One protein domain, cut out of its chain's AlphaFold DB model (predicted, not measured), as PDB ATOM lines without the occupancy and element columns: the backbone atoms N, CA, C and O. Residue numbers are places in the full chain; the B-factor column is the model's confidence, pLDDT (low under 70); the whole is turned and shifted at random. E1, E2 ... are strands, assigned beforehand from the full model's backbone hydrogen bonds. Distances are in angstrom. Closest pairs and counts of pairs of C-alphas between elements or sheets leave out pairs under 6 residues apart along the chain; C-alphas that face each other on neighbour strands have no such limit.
ATOM      1  N   GLN A  46     -16.500  -3.141  19.459       51.78
ATOM      2  CA  GLN A  46     -16.827  -3.650  18.122       51.78
ATOM      3  C   GLN A  46     -17.109  -5.165  18.191       51.78
ATOM      4  O   GLN A  46     -16.217  -5.930  18.566       51.78
ATOM      5  N   PRO A  47     -18.315  -5.638  17.822       48.91
ATOM      6  CA  PRO A  47     -18.601  -7.069  17.713       48.91
ATOM      7  C   PRO A  47     -17.750  -7.716  16.609       48.91
ATOM      8  O   PRO A  47     -17.762  -7.253  15.469       48.91
ATOM      9  N   GLY A  48     -17.026  -8.793  16.925       58.47
ATOM     10  CA  GLY A  48     -16.233  -9.563  15.959       58.47
ATOM     11  C   GLY A  48     -14.913  -8.924  15.514       58.47
ATOM     12  O   GLY A  48     -14.216  -9.511  14.684       58.47
ATOM     13  N   ALA A  49     -14.542  -7.758  16.050       68.94
ATOM     14  CA  ALA A  49     -13.275  -7.095  15.755       68.94
ATOM     15  C   ALA A  49     -12.377  -7.022  16.997       68.94
ATOM     16  O   ALA A  49     -12.831  -7.089  18.139       68.94
ATOM     17  N   SER A  50     -11.071  -6.897  16.769       81.19
ATOM     18  CA  SER A  50     -10.115  -6.596  17.833       81.19
ATOM     19  C   SER A  50     -10.363  -5.182  18.369       81.19
ATOM     20  O   SER A  50     -10.551  -4.260  17.579       81.19
ATOM     21  N   ALA A  51     -10.322  -5.011  19.688       83.69
ATOM     22  CA  ALA A  51     -10.500  -3.729  20.362       83.69
ATOM     23  C   ALA A  51      -9.167  -3.242  20.945       83.69
ATOM     24  O   ALA A  51      -8.434  -4.000  21.586       83.69
ATOM     25  N   GLY A  52      -8.860  -1.965  20.731       85.44
ATOM     26  CA  GLY A  52      -7.660  -1.315  21.245       85.44
ATOM     27  C   GLY A  52      -8.014  -0.020  21.965       85.44
ATOM     28  O   GLY A  52      -8.724   0.809  21.405       85.44
ATOM     29  N   ALA A  53      -7.498   0.176  23.175       86.06
ATOM     30  CA  ALA A  53      -7.653   1.419  23.924       86.06
ATOM     31  C   ALA A  53      -6.303   1.901  24.457       86.06
ATOM     32  O   ALA A  53      -5.544   1.140  25.058       86.06
ATOM     33  N   ALA A  79      -4.192   8.203  33.898       90.44
ATOM     34  CA  ALA A  79      -4.527   7.575  32.627       90.44
ATOM     35  C   ALA A  79      -5.303   6.279  32.864       90.44
ATOM     36  O   ALA A  79      -4.888   5.434  33.658       90.44
ATOM     37  N   ASN A  80      -6.423   6.111  32.161       92.06
ATOM     38  CA  ASN A  80      -7.243   4.908  32.242       92.06
ATOM     39  C   ASN A  80      -7.639   4.434  30.841       92.06
ATOM     40  O   ASN A  80      -8.239   5.196  30.083       92.06
ATOM     41  N   ALA A  81      -7.314   3.188  30.510       90.44
ATOM     42  CA  ALA A  81      -7.636   2.565  29.233       90.44
ATOM     43  C   ALA A  81      -8.412   1.264  29.450       90.44
ATOM     44  O   ALA A  81      -8.013   0.423  30.259       90.44
ATOM     45  N   ALA A  82      -9.495   1.079  28.696       90.88
ATOM     46  CA  ALA A  82     -10.305  -0.130  28.753       90.88
ATOM     47  C   ALA A  82     -10.635  -0.626  27.342       90.88
ATOM     48  O   ALA A  82     -11.197   0.115  26.541       90.88
ATOM     49  N   ALA A  83     -10.307  -1.882  27.051       89.50
ATOM     50  CA  ALA A  83     -10.604  -2.531  25.779       89.50
ATOM     51  C   ALA A  83     -11.430  -3.795  26.015       89.50
ATOM     52  O   ALA A  83     -11.048  -4.647  26.822       89.50
ATOM     53  N   ILE A  84     -12.548  -3.923  25.302       90.25
ATOM     54  CA  ILE A  84     -13.421  -5.096  25.367       90.25
ATOM     55  C   ILE A  84     -13.645  -5.597  23.943       90.25
ATOM     56  O   ILE A  84     -14.187  -4.874  23.110       90.25
ATOM     57  N   ALA A  85     -13.230  -6.831  23.667       87.38
ATOM     58  CA  ALA A  85     -13.411  -7.479  22.375       87.38
ATOM     59  C   ALA A  85     -14.289  -8.727  22.515       87.38
ATOM     60  O   ALA A  85     -14.014  -9.604  23.338       87.38
ATOM     61  N   ASP A  86     -15.317  -8.830  21.673       85.06
ATOM     62  CA  ASP A  86     -16.186 -10.006  21.590       85.06
ATOM     63  C   ASP A  86     -15.828 -10.789  20.318       85.06
ATOM     64  O   ASP A  86     -16.171 -10.383  19.207       85.06
ATOM     65  N   GLY A  87     -15.035 -11.855  20.470       78.81
ATOM     66  CA  GLY A  87     -14.497 -12.674  19.374       78.81
ATOM     67  C   GLY A  87     -13.122 -12.266  18.815       78.81
ATOM     68  O   GLY A  87     -12.578 -12.998  17.992       78.81
ATOM     69  N   GLY A  88     -12.546 -11.138  19.252       86.38
ATOM     70  CA  GLY A  88     -11.250 -10.612  18.786       86.38
ATOM     71  C   GLY A  88     -10.214 -10.412  19.897       86.38
ATOM     72  O   GLY A  88     -10.428 -10.798  21.045       86.38
ATOM     73  N   ASN A  89      -9.076  -9.792  19.565       91.44
ATOM     74  CA  ASN A  89      -8.054  -9.448  20.561       91.44
ATOM     75  C   ASN A  89      -8.414  -8.142  21.282       91.44
ATOM     76  O   ASN A  89      -8.817  -7.185  20.628       91.44
ATOM     77  N   ALA A  90      -8.203  -8.072  22.596       92.88
ATOM     78  CA  ALA A  90      -8.358  -6.852  23.386       92.88
ATOM     79  C   ALA A  90      -6.997  -6.354  23.880       92.88
ATOM     80  O   ALA A  90      -6.263  -7.096  24.536       92.88
ATOM     81  N   VAL A  91      -6.662  -5.097  23.592       93.38
ATOM     82  CA  VAL A  91      -5.407  -4.474  24.031       93.38
ATOM     83  C   VAL A  91      -5.695  -3.142  24.710       93.38
ATOM     84  O   VAL A  91      -6.248  -2.238  24.089       93.38
ATOM     85  N   ALA A  92      -5.295  -3.001  25.972       94.19
ATOM     86  CA  ALA A  92      -5.412  -1.761  26.730       94.19
ATOM     87  C   ALA A  92      -4.038  -1.285  27.214       94.19
ATOM     88  O   ALA A  92      -3.286  -2.050  27.818       94.19
ATOM     89  N   GLY A  93      -3.721  -0.014  26.971       94.12
ATOM     90  CA  GLY A  93      -2.474   0.617  27.397       94.12
ATOM     91  C   GLY A  93      -2.729   1.941  28.107       94.12
ATOM     92  O   GLY A  93      -3.360   2.829  27.537       94.12
ATOM     93  N   ALA A  94      -2.224   2.096  29.328       92.94
ATOM     94  CA  ALA A  94      -2.314   3.342  30.080       92.94
ATOM     95  C   ALA A  94      -0.935   3.819  30.532       92.94
ATOM     96  O   ALA A  94      -0.165   3.052  31.110       92.94
ATOM     97  N   GLN A  95      -0.645   5.099  30.305       95.00
ATOM     98  CA  GLN A  95       0.601   5.729  30.724       95.00
ATOM     99  C   GLN A  95       0.327   7.048  31.446       95.00
ATOM    100  O   GLN A  95      -0.297   7.946  30.881       95.00
ATOM    101  N   ALA A  96       0.818   7.176  32.675       92.69
ATOM    102  CA  ALA A  96       0.736   8.397  33.462       92.69
ATOM    103  C   ALA A  96       2.131   8.857  33.897       92.69
ATOM    104  O   ALA A  96       2.899   8.068  34.447       92.69
ATOM    105  N   SER A  97       2.437  10.132  33.676       93.69
ATOM    106  CA  SER A  97       3.695  10.756  34.089       93.69
ATOM    107  C   SER A  97       3.418  12.080  34.793       93.69
ATOM    108  O   SER A  97       2.780  12.962  34.215       93.69
ATOM    109  N   ALA A  98       3.880  12.223  36.031       91.00
ATOM    110  CA  ALA A  98       3.773  13.452  36.805       91.00
ATOM    111  C   ALA A  98       5.167  13.920  37.218       91.00
ATOM    112  O   ALA A  98       5.893  13.196  37.885       91.00
ATOM    113  N   GLU A  99       5.522  15.141  36.840       91.38
ATOM    114  CA  GLU A  99       6.800  15.757  37.174       91.38
ATOM    115  C   GLU A  99       6.548  17.092  37.869       91.38
ATOM    116  O   GLU A  99       5.926  17.997  37.299       91.38
ATOM    117  N   THR A 100       7.057  17.240  39.086       87.44
ATOM    118  CA  THR A 100       7.002  18.499  39.833       87.44
ATOM    119  C   THR A 100       8.407  18.982  40.129       87.44
ATOM    120  O   THR A 100       9.152  18.355  40.879       87.44
ATOM    121  N   GLU A 101       8.745  20.149  39.590       84.12
ATOM    122  CA  GLU A 101       9.999  20.827  39.879       84.12
ATOM    123  C   GLU A 101       9.716  22.159  40.577       84.12
ATOM    124  O   GLU A 101       9.120  23.086  40.009       84.12
ATOM    125  N   THR A 102      10.181  22.265  41.821       73.81
ATOM    126  CA  THR A 102      10.076  23.495  42.605       73.81
ATOM    127  C   THR A 102      11.469  24.048  42.868       73.81
ATOM    128  O   THR A 102      12.222  23.539  43.704       73.81
ATOM    129  N   THR A 103      11.795  25.139  42.173       65.38
ATOM    130  CA  THR A 103      13.032  25.904  42.367       65.38
ATOM    131  C   THR A 103      12.687  27.287  42.926       65.38
ATOM    132  O   THR A 103      12.067  28.132  42.271       65.38
ATOM    133  N   ASP A 117       1.993  12.968  41.678       90.38
ATOM    134  CA  ASP A 117       1.132  11.791  41.747       90.38
ATOM    135  C   ASP A 117       0.839  11.284  40.328       90.38
ATOM    136  O   ASP A 117       0.231  11.991  39.518       90.38
ATOM    137  N   ALA A 118       1.226  10.048  40.022       90.44
ATOM    138  CA  ALA A 118       0.950   9.403  38.740       90.44
ATOM    139  C   ALA A 118       0.157   8.105  38.929       90.44
ATOM    140  O   ALA A 118       0.568   7.218  39.675       90.44
ATOM    141  N   ALA A 119      -0.962   7.967  38.219       90.94
ATOM    142  CA  ALA A 119      -1.809   6.778  38.272       90.94
ATOM    143  C   ALA A 119      -2.160   6.269  36.867       90.94
ATOM    144  O   ALA A 119      -2.776   6.983  36.078       90.94
ATOM    145  N   ALA A 120      -1.815   5.019  36.562       90.44
ATOM    146  CA  ALA A 120      -2.146   4.367  35.299       90.44
ATOM    147  C   ALA A 120      -2.948   3.083  35.535       90.44
ATOM    148  O   ALA A 120      -2.550   2.229  36.328       90.44
ATOM    149  N   ALA A 121      -4.064   2.931  34.821       91.12
ATOM    150  CA  ALA A 121      -4.908   1.743  34.874       91.12
ATOM    151  C   ALA A 121      -5.235   1.238  33.465       91.12
ATOM    152  O   ALA A 121      -5.740   1.992  32.636       91.12
ATOM    153  N   ALA A 122      -4.971  -0.036  33.196       91.94
ATOM    154  CA  ALA A 122      -5.292  -0.678  31.927       91.94
ATOM    155  C   ALA A 122      -6.119  -1.942  32.160       91.94
ATOM    156  O   ALA A 122      -5.739  -2.795  32.964       91.94
ATOM    157  N   ASN A 123      -7.237  -2.072  31.446       92.25
ATOM    158  CA  ASN A 123      -8.125  -3.226  31.539       92.25
ATOM    159  C   ASN A 123      -8.448  -3.791  30.150       92.25
ATOM    160  O   ASN A 123      -9.009  -3.085  29.315       92.25
ATOM    161  N   ALA A 124      -8.128  -5.058  29.902       91.81
ATOM    162  CA  ALA A 124      -8.386  -5.726  28.628       91.81
ATOM    163  C   ALA A 124      -9.215  -6.997  28.831       91.81
ATOM    164  O   ALA A 124      -8.832  -7.872  29.608       91.81
ATOM    165  N   ILE A 125     -10.335  -7.119  28.118       90.44
ATOM    166  CA  ILE A 125     -11.234  -8.278  28.194       90.44
ATOM    167  C   ILE A 125     -11.498  -8.813  26.785       90.44
ATOM    168  O   ILE A 125     -12.002  -8.078  25.939       90.44
ATOM    169  N   ALA A 126     -11.188 -10.088  26.535       89.06
ATOM    170  CA  ALA A 126     -11.397 -10.743  25.242       89.06
ATOM    171  C   ALA A 126     -12.239 -12.031  25.359       89.06
ATOM    172  O   ALA A 126     -11.815 -13.020  25.961       89.06
ATOM    173  N   ASN A 127     -13.402 -12.069  24.711       85.25
ATOM    174  CA  ASN A 127     -14.254 -13.261  24.622       85.25
ATOM    175  C   ASN A 127     -13.963 -14.043  23.325       85.25
ATOM    176  O   ASN A 127     -14.758 -14.010  22.390       85.25
ATOM    177  N   GLY A 128     -12.816 -14.721  23.228       75.75
ATOM    178  CA  GLY A 128     -12.475 -15.562  22.065       75.75
ATOM    179  C   GLY A 128     -11.130 -15.268  21.393       75.75
ATOM    180  O   GLY A 128     -10.785 -15.943  20.427       75.75
ATOM    181  N   GLY A 129     -10.364 -14.299  21.903       85.62
ATOM    182  CA  GLY A 129      -9.027 -13.941  21.418       85.62
ATOM    183  C   GLY A 129      -8.035 -13.701  22.558       85.62
ATOM    184  O   GLY A 129      -8.238 -14.157  23.682       85.62
ATOM    185  N   ASN A 130      -6.948 -12.988  22.274       91.12
ATOM    186  CA  ASN A 130      -5.930 -12.649  23.270       91.12
ATOM    187  C   ASN A 130      -6.292 -11.364  24.025       91.12
ATOM    188  O   ASN A 130      -6.838 -10.433  23.431       91.12
ATOM    189  N   ALA A 131      -5.919 -11.280  25.303       91.94
ATOM    190  CA  ALA A 131      -6.053 -10.061  26.102       91.94
ATOM    191  C   ALA A 131      -4.687  -9.566  26.593       91.94
ATOM    192  O   ALA A 131      -3.912 -10.326  27.179       91.94
ATOM    193  N   ALA A 132      -4.398  -8.286  26.374       93.56
ATOM    194  CA  ALA A 132      -3.167  -7.648  26.823       93.56
ATOM    195  C   ALA A 132      -3.461  -6.319  27.525       93.56
ATOM    196  O   ALA A 132      -4.079  -5.431  26.937       93.56
ATOM    197  N   ALA A 133      -2.998  -6.171  28.764       92.88
ATOM    198  CA  ALA A 133      -3.105  -4.931  29.526       92.88
ATOM    199  C   ALA A 133      -1.723  -4.454  29.980       92.88
ATOM    200  O   ALA A 133      -0.974  -5.209  30.601       92.88
ATOM    201  N   GLY A 134      -1.398  -3.196  29.685       93.44
ATOM    202  CA  GLY A 134      -0.148  -2.550  30.080       93.44
ATOM    203  C   GLY A 134      -0.408  -1.243  30.818       93.44
ATOM    204  O   GLY A 134      -1.045  -0.349  30.265       93.44
ATOM    205  N   ALA A 135       0.092  -1.112  32.043       91.62
ATOM    206  CA  ALA A 135       0.004   0.118  32.823       91.62
ATOM    207  C   ALA A 135       1.397   0.603  33.233       91.62
ATOM    208  O   ALA A 135       2.165  -0.151  33.830       91.62
ATOM    209  N   HIS A 136       1.705   1.865  32.943       93.88
ATOM    210  CA  HIS A 136       2.964   2.500  33.320       93.88
ATOM    211  C   HIS A 136       2.709   3.824  34.046       93.88
ATOM    212  O   HIS A 136       2.111   4.736  33.475       93.88
ATOM    213  N   ALA A 137       3.188   3.951  35.280       89.25
ATOM    214  CA  ALA A 137       3.096   5.176  36.068       89.25
ATOM    215  C   ALA A 137       4.487   5.641  36.510       89.25
ATOM    216  O   ALA A 137       5.263   4.852  37.046       89.25
ATOM    217  N   SER A 138       4.791   6.919  36.300       93.62
ATOM    218  CA  SER A 138       6.042   7.536  36.742       93.62
ATOM    219  C   SER A 138       5.762   8.866  37.430       93.62
ATOM    220  O   SER A 138       5.078   9.722  36.868       93.62
ATOM    221  N   ALA A 139       6.262   9.020  38.651       87.75
ATOM    222  CA  ALA A 139       6.155  10.246  39.424       87.75
ATOM    223  C   ALA A 139       7.549  10.719  39.827       87.75
ATOM    224  O   ALA A 139       8.281   9.986  40.484       87.75
ATOM    225  N   GLU A 140       7.891  11.952  39.477       90.38
ATOM    226  CA  GLU A 140       9.163  12.567  39.833       90.38
ATOM    227  C   GLU A 140       8.907  13.898  40.538       90.38
ATOM    228  O   GLU A 140       8.176  14.765  40.048       90.38
ATOM    229  N   THR A 141       9.508  14.075  41.710       85.06
ATOM    230  CA  THR A 141       9.491  15.351  42.422       85.06
ATOM    231  C   THR A 141      10.897  15.787  42.767       85.06
ATOM    232  O   THR A 141      11.592  15.126  43.537       85.06
ATOM    233  N   THR A 142      11.264  16.971  42.286       82.31
ATOM    234  CA  THR A 142      12.512  17.640  42.644       82.31
ATOM    235  C   THR A 142      12.205  18.954  43.353       82.31
ATOM    236  O   THR A 142      11.672  19.903  42.769       82.31
ATOM    237  N   GLY A 143      12.537  19.014  44.642       71.56
ATOM    238  CA  GLY A 143      12.293  20.173  45.494       71.56
ATOM    239  C   GLY A 143      13.576  20.707  46.124       71.56
ATOM    240  O   GLY A 143      14.179  20.062  46.981       71.56
ATOM    241  N   SER A 144      13.964  21.934  45.764       63.66
ATOM    242  CA  SER A 144      14.981  22.692  46.503       63.66
ATOM    243  C   SER A 144      14.286  23.659  47.455       63.66
ATOM    244  O   SER A 144      13.811  24.715  47.034       63.66
ATOM    245  N   THR A 145      14.177  23.290  48.731       56.09
ATOM    246  CA  THR A 145      13.484  24.104  49.743       56.09
ATOM    247  C   THR A 145      14.460  24.650  50.785       56.09
ATOM    248  O   THR A 145      15.498  24.056  51.078       56.09
ATOM    249  N   TRP A 146      14.163  25.846  51.296       54.66
ATOM    250  CA  TRP A 146      14.964  26.536  52.312       54.66
ATOM    251  C   TRP A 146      14.905  25.828  53.678       54.66
ATOM    252  O   TRP A 146      14.008  25.016  53.893       54.66
ATOM    253  N   PRO A 147      15.819  26.151  54.622       52.53
ATOM    254  CA  PRO A 147      16.253  25.272  55.718       52.53
ATOM    255  C   PRO A 147      15.200  24.820  56.731       52.53
ATOM    256  O   PRO A 147      15.543  24.063  57.632       52.53
ATOM    257  N   TRP A 148      13.965  25.313  56.644       52.41
ATOM    258  CA  TRP A 148      13.038  25.231  57.761       52.41
ATOM    259  C   TRP A 148      11.859  24.280  57.533       52.41
ATOM    260  O   TRP A 148      11.583  23.525  58.453       52.41
ATOM    261  N   HIS A 149      11.213  24.196  56.358       55.84
ATOM    262  CA  HIS A 149      10.010  23.351  56.194       55.84
ATOM    263  C   HIS A 149       9.693  22.981  54.731       55.84
ATOM    264  O   HIS A 149       8.799  23.575  54.121       55.84
ATOM    265  N   GLY A 150      10.378  21.995  54.153       60.19
ATOM    266  CA  GLY A 150      10.006  21.475  52.834       60.19
ATOM    267  C   GLY A 150       9.934  19.958  52.789       60.19
ATOM    268  O   GLY A 150      10.798  19.267  53.315       60.19
ATOM    269  N   SER A 151       8.884  19.441  52.164       72.00
ATOM    270  CA  SER A 151       8.692  18.011  51.932       72.00
ATOM    271  C   SER A 151       8.509  17.769  50.441       72.00
ATOM    272  O   SER A 151       7.761  18.503  49.789       72.00
ATOM    273  N   SER A 152       9.192  16.758  49.912       79.88
ATOM    274  CA  SER A 152       9.027  16.317  48.524       79.88
ATOM    275  C   SER A 152       8.453  14.911  48.531       79.88
ATOM    276  O   SER A 152       9.035  14.032  49.165       79.88
ATOM    277  N   SER A 153       7.320  14.702  47.869       80.81
ATOM    278  CA  SER A 153       6.672  13.391  47.802       80.81
ATOM    279  C   SER A 153       6.395  12.976  46.364       80.81
ATOM    280  O   SER A 153       5.806  13.748  45.609       80.81
ATOM    281  N   ALA A 154       6.771  11.757  45.994       84.25
ATOM    282  CA  ALA A 154       6.438  11.171  44.702       84.25
ATOM    283  C   ALA A 154       5.654   9.872  44.894       84.25
ATOM    284  O   ALA A 154       6.107   8.973  45.601       84.25
ATOM    285  N   ASN A 155       4.496   9.759  44.248       83.62
ATOM    286  CA  ASN A 155       3.619   8.601  44.364       83.62
ATOM    287  C   ASN A 155       3.242   8.082  42.972       83.62
ATOM    288  O   ASN A 155       2.634   8.796  42.173       83.62
ATOM    289  N   ALA A 156       3.571   6.821  42.684       80.75
ATOM    290  CA  ALA A 156       3.264   6.170  41.411       80.75
ATOM    291  C   ALA A 156       2.449   4.886  41.608       80.75
ATOM    292  O   ALA A 156       2.837   3.989  42.355       80.75
ATOM    293  N   GLY A 157       1.322   4.775  40.905       82.25
ATOM    294  CA  GLY A 157       0.430   3.618  40.946       82.25
ATOM    295  C   GLY A 157       0.137   3.070  39.554       82.25
ATOM    296  O   GLY A 157      -0.424   3.777  38.720       82.25
ATOM    297  N   ALA A 158       0.457   1.801  39.308       82.75
ATOM    298  CA  ALA A 158       0.171   1.119  38.048       82.75
ATOM    299  C   ALA A 158      -0.685  -0.131  38.276       82.75
ATOM    300  O   ALA A 158      -0.346  -0.985  39.096       82.75
ATOM    301  N   ASN A 159      -1.786  -0.263  37.535       85.00
ATOM    302  CA  ASN A 159      -2.670  -1.422  37.617       85.00
ATOM    303  C   ASN A 159      -3.020  -1.955  36.225       85.00
ATOM    304  O   ASN A 159      -3.622  -1.243  35.422       85.00
ATOM    305  N   ALA A 160      -2.675  -3.208  35.950       84.81
ATOM    306  CA  ALA A 160      -2.980  -3.879  34.694       84.81
ATOM    307  C   ALA A 160      -3.833  -5.123  34.945       84.81
ATOM    308  O   ALA A 160      -3.443  -6.012  35.701       84.81
ATOM    309  N   ASN A 161      -4.984  -5.209  34.285       86.12
ATOM    310  CA  ASN A 161      -5.879  -6.355  34.370       86.12
ATOM    311  C   ASN A 161      -6.205  -6.884  32.974       86.12
ATOM    312  O   ASN A 161      -6.714  -6.145  32.135       86.12
ATOM    313  N   ALA A 162      -5.932  -8.161  32.725       84.19
ATOM    314  CA  ALA A 162      -6.226  -8.807  31.452       84.19
ATOM    315  C   ALA A 162      -7.009 -10.105  31.671       84.19
ATOM    316  O   ALA A 162      -6.649 -10.927  32.519       84.19
ATOM    317  N   ILE A 163      -8.084 -10.294  30.906       85.50
ATOM    318  CA  ILE A 163      -8.958 -11.466  30.990       85.50
ATOM    319  C   ILE A 163      -9.265 -11.975  29.584       85.50
ATOM    320  O   ILE A 163      -9.714 -11.199  28.743       85.50
ATOM    321  N   ALA A 164      -9.083 -13.274  29.330       83.44
ATOM    322  CA  ALA A 164      -9.533 -13.879  28.077       83.44
ATOM    323  C   ALA A 164     -10.195 -15.254  28.228       83.44
ATOM    324  O   ALA A 164      -9.814 -16.079  29.066       83.44
ATOM    325  N   ALA A 165     -11.153 -15.520  27.339       80.12
ATOM    326  CA  ALA A 165     -11.742 -16.836  27.134       80.12
ATOM    327  C   ALA A 165     -11.185 -17.490  25.861       80.12
ATOM    328  O   ALA A 165     -11.601 -17.145  24.760       80.12
ATOM    329  N   GLY A 166     -10.246 -18.434  26.010       67.12
ATOM    330  CA  GLY A 166      -9.710 -19.254  24.913       67.12
ATOM    331  C   GLY A 166      -8.394 -18.797  24.267       67.12
ATOM    332  O   GLY A 166      -7.922 -19.482  23.364       67.12
ATOM    333  N   GLY A 167      -7.787 -17.690  24.716       77.69
ATOM    334  CA  GLY A 167      -6.525 -17.152  24.182       77.69
ATOM    335  C   GLY A 167      -5.444 -16.906  25.239       77.69
ATOM    336  O   GLY A 167      -5.612 -17.223  26.419       77.69
ATOM    337  N   SER A 168      -4.317 -16.339  24.809       84.06
ATOM    338  CA  SER A 168      -3.224 -15.927  25.693       84.06
ATOM    339  C   SER A 168      -3.535 -14.599  26.378       84.06
ATOM    340  O   SER A 168      -4.077 -13.673  25.767       84.06
ATOM    341  N   VAL A 169      -3.146 -14.493  27.645       83.69
ATOM    342  CA  VAL A 169      -3.397 -13.337  28.502       83.69
ATOM    343  C   VAL A 169      -2.087 -12.809  29.058       83.69
ATOM    344  O   VAL A 169      -1.296 -13.564  29.624       83.69
ATOM    345  N   SER A 170      -1.876 -11.502  28.916       85.56
ATOM    346  CA  SER A 170      -0.706 -10.811  29.456       85.56
ATOM    347  C   SER A 170      -1.110  -9.537  30.193       85.56
ATOM    348  O   SER A 170      -1.831  -8.700  29.654       85.56
ATOM    349  N   ALA A 171      -0.644  -9.392  31.429       82.69
ATOM    350  CA  ALA A 171      -0.798  -8.175  32.214       82.69
ATOM    351  C   ALA A 171       0.570  -7.693  32.706       82.69
ATOM    352  O   ALA A 171       1.314  -8.444  33.341       82.69
ATOM    353  N   GLY A 172       0.903  -6.441  32.406       83.88
ATOM    354  CA  GLY A 172       2.151  -5.801  32.816       83.88
ATOM    355  C   GLY A 172       1.880  -4.476  33.510       83.88
ATOM    356  O   GLY A 172       1.272  -3.587  32.916       83.88
ATOM    357  N   ALA A 173       2.337  -4.331  34.750       82.00
ATOM    358  CA  ALA A 173       2.259  -3.078  35.491       82.00
ATOM    359  C   ALA A 173       3.647  -2.627  35.945       82.00
ATOM    360  O   ALA A 173       4.383  -3.398  36.561       82.00
ATOM    361  N   GLN A 174       3.980  -1.370  35.668       85.44
ATOM    362  CA  GLN A 174       5.242  -0.758  36.058       85.44
ATOM    363  C   GLN A 174       4.994   0.589  36.739       85.44
ATOM    364  O   GLN A 174       4.362   1.471  36.161       85.44
ATOM    365  N   ALA A 175       5.504   0.746  37.959       79.81
ATOM    366  CA  ALA A 175       5.441   1.990  38.717       79.81
ATOM    367  C   ALA A 175       6.845   2.438  39.141       79.81
ATOM    368  O   ALA A 175       7.630   1.636  39.647       79.81
ATOM    369  N   SER A 176       7.155   3.718  38.954       85.31
ATOM    370  CA  SER A 176       8.407   4.338  39.398       85.31
ATOM    371  C   SER A 176       8.106   5.662  40.093       85.31
ATOM    372  O   SER A 176       7.385   6.497  39.547       85.31
ATOM    373  N   ALA A 177       8.622   5.831  41.306       79.12
ATOM    374  CA  ALA A 177       8.497   7.058  42.074       79.12
ATOM    375  C   ALA A 177       9.874   7.540  42.528       79.12
ATOM    376  O   ALA A 177      10.612   6.787  43.163       79.12
ATOM    377  N   GLU A 178      10.189   8.797  42.238       84.88
ATOM    378  CA  GLU A 178      11.468   9.420  42.565       84.88
ATOM    379  C   GLU A 178      11.236  10.754  43.273       84.88
ATOM    380  O   GLU A 178      10.594  11.665  42.743       84.88
ATOM    381  N   ALA A 179      11.750  10.881  44.495       80.69
ATOM    382  CA  ALA A 179      11.645  12.101  45.284       80.69
ATOM    383  C   ALA A 179      13.026  12.587  45.723       80.69
ATOM    384  O   ALA A 179      13.699  11.956  46.544       80.69
ATOM    385  N   THR A 180      13.414  13.761  45.229       78.50
ATOM    386  CA  THR A 180      14.677  14.414  45.572       78.50
ATOM    387  C   THR A 180      14.417  15.712  46.324       78.50
ATOM    388  O   THR A 180      13.771  16.635  45.819       78.50
ATOM    389  N   GLY A 181      14.957  15.795  47.540       70.56
ATOM    390  CA  GLY A 181      14.814  16.949  48.421       70.56
ATOM    391  C   GLY A 181      16.150  17.392  49.014       70.56
ATOM    392  O   GLY A 181      16.895  16.590  49.583       70.56
ATOM    393  N   SER A 182      16.454  18.688  48.929       62.84
ATOM    394  CA  SER A 182      17.574  19.278  49.670       62.84
ATOM    395  C   SER A 182      17.136  19.613  51.097       62.84
ATOM    396  O   SER A 182      16.299  20.498  51.276       62.84
ATOM    397  N   HIS A 183      17.708  18.957  52.110       59.06
ATOM    398  CA  HIS A 183      17.478  19.318  53.512       59.06
ATOM    399  C   HIS A 183      18.743  19.867  54.173       59.06
ATOM    400  O   HIS A 183      19.863  19.495  53.824       59.06
ATOM    401  N   TRP A 184      18.545  20.756  55.146       53.81
ATOM    402  CA  TRP A 184      19.603  21.246  56.025       53.81
ATOM    403  C   TRP A 184      19.638  20.423  57.322       53.81
ATOM    404  O   TRP A 184      18.580  20.001  57.787       53.81
ATOM    405  N   PRO A 185      20.812  20.257  57.960       55.34
ATOM    406  CA  PRO A 185      21.005  19.369  59.117       55.34
ATOM    407  C   PRO A 185      20.210  19.725  60.388       55.34
ATOM    408  O   PRO A 185      20.330  19.038  61.396       55.34
ATOM    409  N   TRP A 186      19.408  20.792  60.364       52.47
ATOM    410  CA  TRP A 186      18.749  21.366  61.540       52.47
ATOM    411  C   TRP A 186      17.214  21.443  61.417       52.47
ATOM    412  O   TRP A 186      16.569  21.927  62.343       52.47
ATOM    413  N   GLY A 187      16.616  20.973  60.310       52.28
ATOM    414  CA  GLY A 187      15.169  21.057  60.057       52.28
ATOM    415  C   GLY A 187      14.582  19.740  59.543       52.28
ATOM    416  O   GLY A 187      15.123  19.141  58.618       52.28
ATOM    417  N   GLY A 188      13.469  19.287  60.135       53.91
ATOM    418  CA  GLY A 188      12.783  18.013  59.845       53.91
ATOM    419  C   GLY A 188      12.087  17.957  58.480       53.91
ATOM    420  O   GLY A 188      10.867  17.852  58.405       53.91
ATOM    421  N   SER A 189      12.868  18.052  57.409       55.91
ATOM    422  CA  SER A 189      12.427  17.990  56.013       55.91
ATOM    423  C   SER A 189      12.659  16.579  55.465       55.91
ATOM    424  O   SER A 189      13.755  16.040  55.622       55.91
ATOM    425  N   GLY A 190      11.640  15.974  54.848       64.94
ATOM    426  CA  GLY A 190      11.681  14.596  54.350       64.94
ATOM    427  C   GLY A 190      11.376  14.497  52.856       64.94
ATOM    428  O   GLY A 190      10.521  15.223  52.344       64.94
ATOM    429  N   SER A 191      12.068  13.580  52.182       72.81
ATOM    430  CA  SER A 191      11.692  13.080  50.859       72.81
ATOM    431  C   SER A 191      11.004  11.731  51.041       72.81
ATOM    432  O   SER A 191      11.536  10.882  51.760       72.81
ATOM    433  N   SER A 192       9.853  11.524  50.412       73.94
ATOM    434  CA  SER A 192       9.168  10.229  50.392       73.94
ATOM    435  C   SER A 192       8.856   9.823  48.959       73.94
ATOM    436  O   SER A 192       8.376  10.636  48.173       73.94
ATOM    437  N   ALA A 193       9.113   8.567  48.623       71.12
ATOM    438  CA  ALA A 193       8.732   7.992  47.346       71.12
ATOM    439  C   ALA A 193       7.978   6.690  47.601       71.12
ATOM    440  O   ALA A 193       8.474   5.832  48.331       71.12
ATOM    441  N   ASP A 194       6.805   6.552  46.988       72.81
ATOM    442  CA  ASP A 194       5.970   5.359  47.073       72.81
ATOM    443  C   ASP A 194       5.597   4.891  45.665       72.81
ATOM    444  O   ASP A 194       5.007   5.635  44.880       72.81
ATOM    445  N   ALA A 195       5.890   3.632  45.348       66.31
ATOM    446  CA  ALA A 195       5.515   3.023  44.077       66.31
ATOM    447  C   ALA A 195       4.760   1.714  44.303       66.31
ATOM    448  O   ALA A 195       5.217   0.837  45.032       66.31
ATOM    449  N   ALA A 196       3.615   1.556  43.648       72.81
ATOM    450  CA  ALA A 196       2.818   0.340  43.700       72.81
ATOM    451  C   ALA A 196       2.458  -0.117  42.286       72.81
ATOM    452  O   ALA A 196       1.892   0.640  41.498       72.81
ATOM    453  N   ALA A 197       2.758  -1.376  41.980       70.88
ATOM    454  CA  ALA A 197       2.383  -2.012  40.729       70.88
ATOM    455  C   ALA A 197       1.573  -3.275  41.014       70.88
ATOM    456  O   ALA A 197       1.942  -4.078  41.869       70.88
ATOM    457  N   ASN A 198       0.477  -3.452  40.283       70.56
ATOM    458  CA  ASN A 198      -0.364  -4.634  40.362       70.56
ATOM    459  C   ASN A 198      -0.703  -5.134  38.960       70.56
ATOM    460  O   ASN A 198      -1.185  -4.370  38.126       70.56
ATOM    461  N   ALA A 199      -0.489  -6.423  38.720       72.94
ATOM    462  CA  ALA A 199      -0.835  -7.067  37.464       72.94
ATOM    463  C   ALA A 199      -1.660  -8.320  37.738       72.94
ATOM    464  O   ALA A 199      -1.250  -9.173  38.524       72.94
ATOM    465  N   ASN A 200      -2.803  -8.434  37.068       75.50
ATOM    466  CA  ASN A 200      -3.684  -9.588  37.150       75.50
ATOM    467  C   ASN A 200      -3.988 -10.121  35.747       75.50
ATOM    468  O   ASN A 200      -4.424  -9.376  34.869       75.50
ATOM    469  N   ALA A 201      -3.770 -11.418  35.548       70.94
ATOM    470  CA  ALA A 201      -4.013 -12.107  34.288       70.94
ATOM    471  C   ALA A 201      -4.862 -13.354  34.543       70.94
ATOM    472  O   ALA A 201      -4.453 -14.228  35.307       70.94
ATOM    473  N   ALA A 202      -6.018 -13.448  33.885       74.31
ATOM    474  CA  ALA A 202      -6.916 -14.594  33.992       74.31
ATOM    475  C   ALA A 202      -7.278 -15.143  32.604       74.31
ATOM    476  O   ALA A 202      -7.900 -14.456  31.797       74.31
ATOM    477  N   ALA A 203      -6.922 -16.398  32.334       73.00
ATOM    478  CA  ALA A 203      -7.248 -17.090  31.088       73.00
ATOM    479  C   ALA A 203      -8.094 -18.336  31.370       73.00
ATOM    480  O   ALA A 203      -7.780 -19.095  32.286       73.00
ATOM    481  N   THR A 204      -9.119 -18.594  30.554       69.06
ATOM    482  CA  THR A 204      -9.796 -19.904  30.525       69.06
ATOM    483  C   THR A 204      -9.340 -20.692  29.296       69.06
ATOM    484  O   THR A 204      -9.645 -20.320  28.166       69.06
ATOM    485  N   GLY A 205      -8.577 -21.769  29.519       60.41
ATOM    486  CA  GLY A 205      -8.078 -22.655  28.454       60.41
ATOM    487  C   GLY A 205      -6.862 -22.139  27.670       60.41
ATOM    488  O   GLY A 205      -6.623 -22.616  26.565       60.41
ATOM    489  N   GLY A 206      -6.111 -21.177  28.218       67.44
ATOM    490  CA  GLY A 206      -4.944 -20.565  27.576       67.44
ATOM    491  C   GLY A 206      -3.793 -20.280  28.546       67.44
ATOM    492  O   GLY A 206      -3.802 -20.721  29.696       67.44
ATOM    493  N   VAL A 207      -2.787 -19.545  28.069       73.50
ATOM    494  CA  VAL A 207      -1.618 -19.138  28.868       73.50
ATOM    495  C   VAL A 207      -1.906 -17.805  29.551       73.50
ATOM    496  O   VAL A 207      -2.343 -16.870  28.885       73.50
ATOM    497  N   ALA A 208      -1.622 -17.698  30.850       74.94
ATOM    498  CA  ALA A 208      -1.715 -16.443  31.591       74.94
ATOM    499  C   ALA A 208      -0.341 -16.038  32.138       74.94
ATOM    500  O   ALA A 208       0.333 -16.832  32.801       74.94
ATOM    501  N   SER A 209       0.054 -14.794  31.871       73.00
ATOM    502  CA  SER A 209       1.271 -14.183  32.400       73.00
ATOM    503  C   SER A 209       0.960 -12.829  33.028       73.00
ATOM    504  O   SER A 209       0.316 -11.979  32.411       73.00
ATOM    505  N   ALA A 210       1.430 -12.633  34.256       71.69
ATOM    506  CA  ALA A 210       1.355 -11.367  34.966       71.69
ATOM    507  C   ALA A 210       2.750 -10.953  35.448       71.69
ATOM    508  O   ALA A 210       3.514 -11.771  35.971       71.69
ATOM    509  N   SER A 211       3.067  -9.673  35.280       72.31
ATOM    510  CA  SER A 211       4.308  -9.068  35.764       72.31
ATOM    511  C   SER A 211       4.026  -7.709  36.391       72.31
ATOM    512  O   SER A 211       3.362  -6.861  35.795       72.31
ATOM    513  N   ALA A 212       4.520  -7.515  37.610       68.44
ATOM    514  CA  ALA A 212       4.429  -6.258  38.335       68.44
ATOM    515  C   ALA A 212       5.825  -5.835  38.799       68.44
ATOM    516  O   ALA A 212       6.534  -6.614  39.445       68.44
ATOM    517  N   PHE A 213       6.208  -4.606  38.461       71.56
ATOM    518  CA  PHE A 213       7.471  -4.000  38.868       71.56
ATOM    519  C   PHE A 213       7.223  -2.639  39.509       71.56
ATOM    520  O   PHE A 213       6.587  -1.771  38.908       71.56
ATOM    521  N   ALA A 214       7.739  -2.443  40.716       67.19
ATOM    522  CA  ALA A 214       7.687  -1.164  41.409       67.19
ATOM    523  C   ALA A 214       9.085  -0.759  41.884       67.19
ATOM    524  O   ALA A 214       9.782  -1.572  42.495       67.19
ATOM    525  N   SER A 215       9.463   0.493  41.621       72.12
ATOM    526  CA  SER A 215      10.681   1.116  42.147       72.12
ATOM    527  C   SER A 215      10.339   2.417  42.856       72.12
ATOM    528  O   SER A 215       9.660   3.270  42.284       72.12
ATOM    529  N   ALA A 216      10.805   2.564  44.089       64.62
ATOM    530  CA  ALA A 216      10.686   3.800  44.845       64.62
ATOM    531  C   ALA A 216      12.069   4.251  45.317       64.62
ATOM    532  O   ALA A 216      12.773   3.497  46.000       64.62
ATOM    533  N   GLU A 217      12.428   5.483  44.965       72.25
ATOM    534  CA  GLU A 217      13.700   6.100  45.322       72.25
ATOM    535  C   GLU A 217      13.463   7.447  46.004       72.25
ATOM    536  O   GLU A 217      12.924   8.391  45.424       72.25
ATOM    537  N   ALA A 218      13.883   7.546  47.263       65.06
ATOM    538  CA  ALA A 218      13.892   8.801  48.002       65.06
ATOM    539  C   ALA A 218      15.338   9.193  48.313       65.06
ATOM    540  O   ALA A 218      16.039   8.492  49.049       65.06
ATOM    541  N   ALA A 219      15.782  10.323  47.761       62.22
ATOM    542  CA  ALA A 219      17.106  10.879  48.001       62.22
ATOM    543  C   ALA A 219      17.026  12.094  48.939       62.22
ATOM    544  O   ALA A 219      16.194  12.997  48.775       62.22
ATOM    545  N   SER A 220      17.927  12.121  49.925       55.97
ATOM    546  CA  SER A 220      18.046  13.194  50.912       55.97
ATOM    547  C   SER A 220      19.517  13.594  51.113       55.97
ATOM    548  O   SER A 220      20.390  12.734  51.174       55.97
ATOM    549  N   VAL A 221      19.805  14.903  51.185       47.12
ATOM    550  CA  VAL A 221      21.177  15.464  51.074       47.12
ATOM    551  C   VAL A 221      22.080  15.273  52.314       47.12
ATOM    552  O   VAL A 221      23.302  15.319  52.174       47.12
ATOM    553  N   CYS A 222      21.557  15.002  53.517       37.59
ATOM    554  CA  CYS A 222      22.424  14.557  54.623       37.59
ATOM    555  C   CYS A 222      22.773  13.082  54.437       37.59
ATOM    556  O   CYS A 222      21.893  12.239  54.288       37.59
TER     557      CYS A 222
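Overview. This is residues 46 to 53, 79 to 103 and 117 to 222 of the 343 residues of an uncharacterized protein of Chlorella variabilis (UniProt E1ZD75). Two nearly flat sheets lie face to face in a long, thin slab, the chain wound through them in flattened, stacked turns: E1, E3, E5, E7 and E9 make one sheet, E2, E4, E6 and E8 the other, and the strands of the two sheets run opposite ways along the length. The turns are very even, but two cuts interrupt them, and E1, E2 and E4 are shorter than the rest. The printed part has 139 residues, with no named helix and nine strands, E1 to E9 in order along the chain; the class is all strand, and each sheet is parallel. The whole is loose, with a radius of gyration of the C-alphas of 19.2 A and spans of 64 by 23 by 12 A.

Arrangement. The larger sheet runs, strand beside strand, E1 (residues 51 to 53), E3 (90 to 103), E5 (131 to 144), E7 (169 to 182) and E9 (207 to 220), with E1 and E9 as edge strands. From edge to edge its strands' lines turn by 4 degrees. E1 and E3 are parallel, with N 53 and O 91 within hydrogen-bond range at 2.9 A. E3 and E5 are parallel, with N 96 and O 136 at 2.9 A. E5 and E7 are parallel, with N 137 and O 174 at 2.9 A. E7 and E9 are parallel, with N 175 and O 213 at 2.9 A. The second sheet runs E2 (79 to 86), E4 (117 to 127), E6 (152 to 165) and E8 (191 to 204), with E2 and E8 as edge strands. E2 and E4 have N 83 and O 123 at 2.9 A; E4 and E6 have N 122 and O 159 at 2.9 A; E6 and E8 have N 158 and O 196 at 2.9 A. Between the sheets, the closest C-alphas of E5 and E6 are those of Ala 133 and Ala 160, 5.3 A apart. Those of E8 and E9 are Ala 193 and Ala 216, also 5.3 A apart. E1 and E9 are apart.

Along the chain. E1 begins at C-alpha 51 (-10.500, -3.729, 20.362). E3 is 43.5 A long, E5 43.9 A, E6 44.6 A, E7 44.2 A, E8 44.3 A and E9 43.8 A; E4 is 34.0 A and E2 23.8 A. E9 ends at C-alpha 220 (18.046, 13.194, 50.912).

Size, cuts and confidence. The two farthest C-alphas, of Gly 48 and Trp 186, are 65.3 A apart. Residues 54 to 78 and 104 to 116 are not printed; the gaps are 11.1 A from C-alpha 53 to 79 and 18.5 A from 103 to 117. Of the links that are printed whole, no link is long. The mean pLDDT of the printed part is 77.7; 34 residues are under 70, among them 144 to 150, 182 to 190 and 218 to 222.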